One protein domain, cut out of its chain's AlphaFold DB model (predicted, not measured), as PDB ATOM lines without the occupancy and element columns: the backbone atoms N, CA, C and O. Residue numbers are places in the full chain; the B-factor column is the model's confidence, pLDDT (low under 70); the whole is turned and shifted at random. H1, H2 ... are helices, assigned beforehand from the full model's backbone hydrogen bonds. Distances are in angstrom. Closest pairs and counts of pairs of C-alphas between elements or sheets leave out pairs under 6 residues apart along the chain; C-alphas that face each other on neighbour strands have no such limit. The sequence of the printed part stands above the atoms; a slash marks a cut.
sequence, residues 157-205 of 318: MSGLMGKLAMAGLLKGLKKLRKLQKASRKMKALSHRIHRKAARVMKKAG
ATOM      1  N   MET A 157      27.645 -18.763  -0.268       73.31
ATOM      2  CA  MET A 157      27.468 -18.852   1.187       73.31
ATOM      3  C   MET A 157      27.931 -17.581   1.903       73.31
ATOM      4  O   MET A 157      27.325 -17.155   2.886       73.31
ATOM      5  N   SER A 158      28.968 -16.935   1.382       71.06
ATOM      6  CA  SER A 158      29.487 -15.624   1.794       71.06
ATOM      7  C   SER A 158      28.428 -14.526   1.693       71.06
ATOM      8  O   SER A 158      28.251 -13.761   2.645       71.06
ATOM      9  N   GLY A 159      27.694 -14.464   0.578       67.25
ATOM     10  CA  GLY A 159      26.580 -13.535   0.394       67.25
ATOM     11  C   GLY A 159      25.445 -13.790   1.390       67.25
ATOM     12  O   GLY A 159      24.957 -12.864   2.043       67.25
ATOM     13  N   LEU A 160      25.070 -15.059   1.591       68.69
ATOM     14  CA  LEU A 160      24.033 -15.441   2.556       68.69
ATOM     15  C   LEU A 160      24.423 -15.078   4.000       68.69
ATOM     16  O   LEU A 160      23.625 -14.486   4.732       68.69
ATOM     17  N   MET A 161      25.667 -15.365   4.387       70.25
ATOM     18  CA  MET A 161      26.209 -15.024   5.702       70.25
ATOM     19  C   MET A 161      26.275 -13.507   5.910       70.25
ATOM     20  O   MET A 161      25.861 -13.018   6.960       70.25
ATOM     21  N   GLY A 162      26.712 -12.746   4.901       69.62
ATOM     22  CA  GLY A 162      26.705 -11.282   4.938       69.62
ATOM     23  C   GLY A 162      25.301 -10.707   5.155       69.62
ATOM     24  O   GLY A 162      25.119  -9.793   5.960       69.62
ATOM     25  N   LYS A 163      24.284 -11.294   4.511       66.12
ATOM     26  CA  LYS A 163      22.869 -10.911   4.663       66.12
ATOM     27  C   LYS A 163      22.370 -11.148   6.089       66.12
ATOM     28  O   LYS A 163      21.733 -10.270   6.672       66.12
ATOM     29  N   LEU A 164      22.693 -12.304   6.668       74.25
ATOM     30  CA  LEU A 164      22.338 -12.646   8.048       74.25
ATOM     31  C   LEU A 164      23.069 -11.761   9.063       74.25
ATOM     32  O   LEU A 164      22.434 -11.251   9.988       74.25
ATOM     33  N   ALA A 165      24.362 -11.511   8.860       75.44
ATOM     34  CA  ALA A 165      25.161 -10.632   9.708       75.44
ATOM     35  C   ALA A 165      24.636  -9.187   9.670       75.44
ATOM     36  O   ALA A 165      24.388  -8.595  10.719       75.44
ATOM     37  N   MET A 166      24.375  -8.644   8.477       71.75
ATOM     38  CA  MET A 166      23.827  -7.295   8.305       71.75
ATOM     39  C   MET A 166      22.408  -7.182   8.877       71.75
ATOM     40  O   MET A 166      22.087  -6.208   9.555       71.75
ATOM     41  N   ALA A 167      21.552  -8.186   8.670       73.94
ATOM     42  CA  ALA A 167      20.217  -8.217   9.263       73.94
ATOM     43  C   ALA A 167      20.275  -8.302  10.799       73.94
ATOM     44  O   ALA A 167      19.498  -7.627  11.481       73.94
ATOM     45  N   GLY A 168      21.205  -9.088  11.346       79.12
ATOM     46  CA  GLY A 168      21.495  -9.163  12.777       79.12
ATOM     47  C   GLY A 168      21.966  -7.820  13.333       79.12
ATOM     48  O   GLY A 168      21.410  -7.335  14.320       79.12
ATOM     49  N   LEU A 169      22.901  -7.165  12.643       79.38
ATOM     50  CA  LEU A 169      23.419  -5.844  12.991       79.38
ATOM     51  C   LEU A 169      22.319  -4.774  12.947       79.38
ATOM     52  O   LEU A 169      22.152  -4.026  13.906       79.38
ATOM     53  N   LEU A 170      21.504  -4.736  11.890       78.88
ATOM     54  CA  LEU A 170      20.372  -3.812  11.749       78.88
ATOM     55  C   LEU A 170      19.308  -4.030  12.830       78.88
ATOM     56  O   LEU A 170      18.764  -3.061  13.371       78.88
ATOM     57  N   LYS A 171      19.002  -5.288  13.175       79.25
ATOM     58  CA  LYS A 171      18.120  -5.614  14.306       79.25
ATOM     59  C   LYS A 171      18.738  -5.154  15.631       79.25
ATOM     60  O   LYS A 171      18.026  -4.561  16.445       79.25
ATOM     61  N   GLY A 172      20.046  -5.344  15.810       81.69
ATOM     62  CA  GLY A 172      20.824  -4.848  16.947       81.69
ATOM     63  C   GLY A 172      20.759  -3.325  17.079       81.69
ATOM     64  O   GLY A 172      20.360  -2.820  18.128       81.69
ATOM     65  N   LEU A 173      21.013  -2.588  15.994       81.88
ATOM     66  CA  LEU A 173      20.893  -1.127  15.936       81.88
ATOM     67  C   LEU A 173      19.463  -0.661  16.215       81.88
ATOM     68  O   LEU A 173      19.266   0.293  16.965       81.88
ATOM     69  N   LYS A 174      18.439  -1.326  15.663       78.81
ATOM     70  CA  LYS A 174      17.033  -1.000  15.962       78.81
ATOM     71  C   LYS A 174      16.713  -1.196  17.446       78.81
ATOM     72  O   LYS A 174      16.009  -0.362  18.018       78.81
ATOM     73  N   LYS A 175      17.228  -2.257  18.078       80.00
ATOM     74  CA  LYS A 175      17.056  -2.520  19.516       80.00
ATOM     75  C   LYS A 175      17.791  -1.475  20.359       80.00
ATOM     76  O   LYS A 175      17.180  -0.889  21.250       80.00
ATOM     77  N   LEU A 176      19.036  -1.154  20.007       80.00
ATOM     78  CA  LEU A 176      19.823  -0.100  20.648       80.00
ATOM     79  C   LEU A 176      19.134   1.267  20.528       80.00
ATOM     80  O   LEU A 176      18.990   1.975  21.517       80.00
ATOM     81  N   ARG A 177      18.594   1.602  19.348       75.12
ATOM     82  CA  ARG A 177      17.837   2.842  19.112       75.12
ATOM     83  C   ARG A 177      16.557   2.907  19.945       75.12
ATOM     84  O   ARG A 177      16.197   3.984  20.415       75.12
ATOM     85  N   LYS A 178      15.858   1.782  20.138       74.69
ATOM     86  CA  LYS A 178      14.690   1.708  21.035       74.69
ATOM     87  C   LYS A 178      15.095   1.957  22.490       74.69
ATOM     88  O   LYS A 178      14.454   2.772  23.147       74.69
ATOM     89  N   LEU A 179      16.181   1.344  22.960       76.06
ATOM     90  CA  LEU A 179      16.716   1.559  24.312       76.06
ATOM     91  C   LEU A 179      17.192   3.006  24.517       76.06
ATOM     92  O   LEU A 179      16.874   3.641  25.520       76.06
ATOM     93  N   GLN A 180      17.866   3.574  23.518       71.81
ATOM     94  CA  GLN A 180      18.315   4.962  23.524       71.81
ATOM     95  C   GLN A 180      17.133   5.947  23.564       71.81
ATOM     96  O   GLN A 180      17.185   6.929  24.301       71.81
ATOM     97  N   LYS A 181      16.047   5.682  22.822       62.22
ATOM     98  CA  LYS A 181      14.815   6.495  22.858       62.22
ATOM     99  C   LYS A 181      14.016   6.333  24.156       62.22
ATOM    100  O   LYS A 181      13.341   7.278  24.558       62.22
ATOM    101  N   ALA A 182      14.093   5.170  24.804       68.56
ATOM    102  CA  ALA A 182      13.468   4.921  26.103       68.56
ATOM    103  C   ALA A 182      14.185   5.657  27.254       68.56
ATOM    104  O   ALA A 182      13.584   5.927  28.294       68.56
ATOM    105  N   SER A 183      15.452   6.045  27.067       73.88
ATOM    106  CA  SER A 183      16.197   6.822  28.055       73.88
ATOM    107  C   SER A 183      15.683   8.264  28.151       73.88
ATOM    108  O   SER A 183      15.872   9.089  27.251       73.88
ATOM    109  N   ARG A 184      15.084   8.609  29.301       71.25
ATOM    110  CA  ARG A 184      14.613   9.972  29.617       71.25
ATOM    111  C   ARG A 184      15.731  11.020  29.517       71.25
ATOM    112  O   ARG A 184      15.492  12.118  29.016       71.25
ATOM    113  N   LYS A 185      16.960  10.672  29.925       73.50
ATOM    114  CA  LYS A 185      18.139  11.558  29.845       73.50
ATOM    115  C   LYS A 185      18.529  11.856  28.394       73.50
ATOM    116  O   LYS A 185      18.801  13.004  28.048       73.50
ATOM    117  N   MET A 186      18.483  10.845  27.528       66.56
ATOM    118  CA  MET A 186      18.811  11.001  26.110       66.56
ATOM    119  C   MET A 186      17.735  11.785  25.350       66.56
ATOM    120  O   MET A 186      18.061  12.613  24.501       66.56
ATOM    121  N   LYS A 187      16.455  11.601  25.701       69.00
ATOM    122  CA  LYS A 187      15.347  12.412  25.169       69.00
ATOM    123  C   LYS A 187      15.509  13.889  25.546       69.00
ATOM    124  O   LYS A 187      15.355  14.761  24.694       69.00
ATOM    125  N   ALA A 188      15.907  14.177  26.788       77.81
ATOM    126  CA  ALA A 188      16.202  15.539  27.232       77.81
ATOM    127  C   ALA A 188      17.399  16.160  26.486       77.81
ATOM    128  O   ALA A 188      17.333  17.326  26.092       77.81
ATOM    129  N   LEU A 189      18.460  15.383  26.239       77.81
ATOM    130  CA  LEU A 189      19.624  15.823  25.466       77.81
ATOM    131  C   LEU A 189      19.270  16.087  23.997       77.81
ATOM    132  O   LEU A 189      19.555  17.166  23.482       77.81
ATOM    133  N   SER A 190      18.565  15.158  23.349       70.88
ATOM    134  CA  SER A 190      18.059  15.318  21.983       70.88
ATOM    135  C   SER A 190      17.164  16.558  21.865       70.88
ATOM    136  O   SER A 190      17.376  17.386  20.983       70.88
ATOM    137  N   HIS A 191      16.250  16.783  22.815       76.12
ATOM    138  CA  HIS A 191      15.412  17.986  22.838       76.12
ATOM    139  C   HIS A 191      16.222  19.279  23.041       76.12
ATOM    140  O   HIS A 191      15.792  20.338  22.583       76.12
ATOM    141  N   ARG A 192      17.364  19.243  23.740       78.44
ATOM    142  CA  ARG A 192      18.268  20.404  23.871       78.44
ATOM    143  C   ARG A 192      19.026  20.672  22.571       78.44
ATOM    144  O   ARG A 192      19.139  21.831  22.179       78.44
ATOM    145  N   ILE A 193      19.481  19.620  21.891       76.38
ATOM    146  CA  ILE A 193      20.170  19.711  20.597       76.38
ATOM    147  C   ILE A 193      19.213  20.233  19.522       76.38
ATOM    148  O   ILE A 193      19.529  21.230  18.879       76.38
ATOM    149  N   HIS A 194      18.006  19.669  19.397       70.06
ATOM    150  CA  HIS A 194      16.994  20.160  18.452       70.06
ATOM    151  C   HIS A 194      16.588  21.611  18.735       70.06
ATOM    152  O   HIS A 194      16.416  22.384  17.799       70.06
ATOM    153  N   ARG A 195      16.503  22.027  20.008       76.06
ATOM    154  CA  ARG A 195      16.225  23.430  20.364       76.06
ATOM    155  C   ARG A 195      17.369  24.376  20.004       76.06
ATOM    156  O   ARG A 195      17.099  25.478  19.531       76.06
ATOM    157  N   LYS A 196      18.630  23.974  20.197       75.38
ATOM    158  CA  LYS A 196      19.791  24.761  19.746       75.38
ATOM    159  C   LYS A 196      19.857  24.829  18.220       75.38
ATOM    160  O   LYS A 196      19.990  25.925  17.693       75.38
ATOM    161  N   ALA A 197      19.668  23.707  17.527       64.81
ATOM    162  CA  ALA A 197      19.630  23.656  16.067       64.81
ATOM    163  C   ALA A 197      18.500  24.531  15.499       64.81
ATOM    164  O   ALA A 197      18.744  25.347  14.620       64.81
ATOM    165  N   ALA A 198      17.293  24.464  16.070       64.94
ATOM    166  CA  ALA A 198      16.170  25.314  15.672       64.94
ATOM    167  C   ALA A 198      16.445  26.810  15.905       64.94
ATOM    168  O   ALA A 198      16.045  27.635  15.088       64.94
ATOM    169  N   ARG A 199      17.150  27.177  16.985       72.31
ATOM    170  CA  ARG A 199      17.568  28.569  17.233       72.31
ATOM    171  C   ARG A 199      18.625  29.042  16.245       72.31
ATOM    172  O   ARG A 199      18.514  30.164  15.771       72.31
ATOM    173  N   VAL A 200      19.615  28.206  15.929       70.00
ATOM    174  CA  VAL A 200      20.645  28.520  14.927       70.00
ATOM    175  C   VAL A 200      20.004  28.689  13.550       70.00
ATOM    176  O   VAL A 200      20.236  29.697  12.896       70.00
ATOM    177  N   MET A 201      19.097  27.788  13.167       56.47
ATOM    178  CA  MET A 201      18.351  27.869  11.906       56.47
ATOM    179  C   MET A 201      17.430  29.098  11.842       56.47
ATOM    180  O   MET A 201      17.327  29.731  10.798       56.47
ATOM    181  N   LYS A 202      16.789  29.476  12.959       59.75
ATOM    182  CA  LYS A 202      15.974  30.702  13.051       59.75
ATOM    183  C   LYS A 202      16.834  31.969  12.964       59.75
ATOM    184  O   LYS A 202      16.400  32.952  12.380       59.75
ATOM    185  N   LYS A 203      18.047  31.942  13.529       62.25
ATOM    186  CA  LYS A 203      19.007  33.058  13.484       62.25
ATOM    187  C   LYS A 203      19.692  33.189  12.116       62.25
ATOM    188  O   LYS A 203      20.121  34.280  11.772       62.25
ATOM    189  N   ALA A 204      19.730  32.111  11.333       56.66
ATOM    190  CA  ALA A 204      20.226  32.087   9.957       56.66
ATOM    191  C   ALA A 204      19.210  32.599   8.907       56.66
ATOM    192  O   ALA A 204      19.447  32.439   7.717       56.66
ATOM    193  N   GLY A 205      18.077  33.189   9.317       46.59
ATOM    194  CA  GLY A 205      17.178  33.921   8.409       46.59
ATOM    195  C   GLY A 205      16.381  33.069   7.415       46.59
ATOM    196  O   GLY A 205      15.761  33.607   6.505       46.59
TER     197      GLY A 205
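This is residues 157 to 205 of the 318 residues of the protein "Rhs family protein" of Archangium gephyra (UniProt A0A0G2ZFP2). Two long straight helices, H1 and H2, meet at a corner near Ser 183 and make a wide, open V, nearly a right angle, with the first printed residue at the tip of one arm and the last at the tip of the other. The two arms meet near the corner and spread away from each other into open space, and the V lies nearly in one plane. The printed part has 49 residues, with two named helices, H1 then H2, and no named strand, and its class is all helix. It is extended, with a radius of gyration of the C-alphas of 17.7 A, and flat, spanning 54 by 27 by 7 A.

H1 takes residues 157 to 182 and is 37.2 A long from first to last C-alpha. It begins with C-alpha 157 at (27.468, -18.852, 1.187) and ends with C-alpha 182 at (13.468, 4.921, 26.103). After Ser 183, H2 takes residues 184 to 203, 28.5 A from first to last C-alpha, and ends with C-alpha 203 at (19.007, 33.058, 13.484).

H1 and H2 are close but not clearly touching, with 2 pairs of C-alphas within 8 A. Their closest C-alphas, those of Lys 181 and Lys 187, are 6.4 A apart. Their lines are about perpendicular, at 87 degrees, and their centres are 27.9 A apart. Residues 157 to 180, which belong to H1, stand free. In H1 and H2 every O i to N i+4 pair is within hydrogen-bond range.

The C-alphas of Met 157 and Gly 205, the two farthest apart, are 54.2 A apart. The printed part has no cut, and the link from H1 to H2 is tight. The mean pLDDT of the printed part is 71.8; 15 residues are under 70, among them residues 201 to 205.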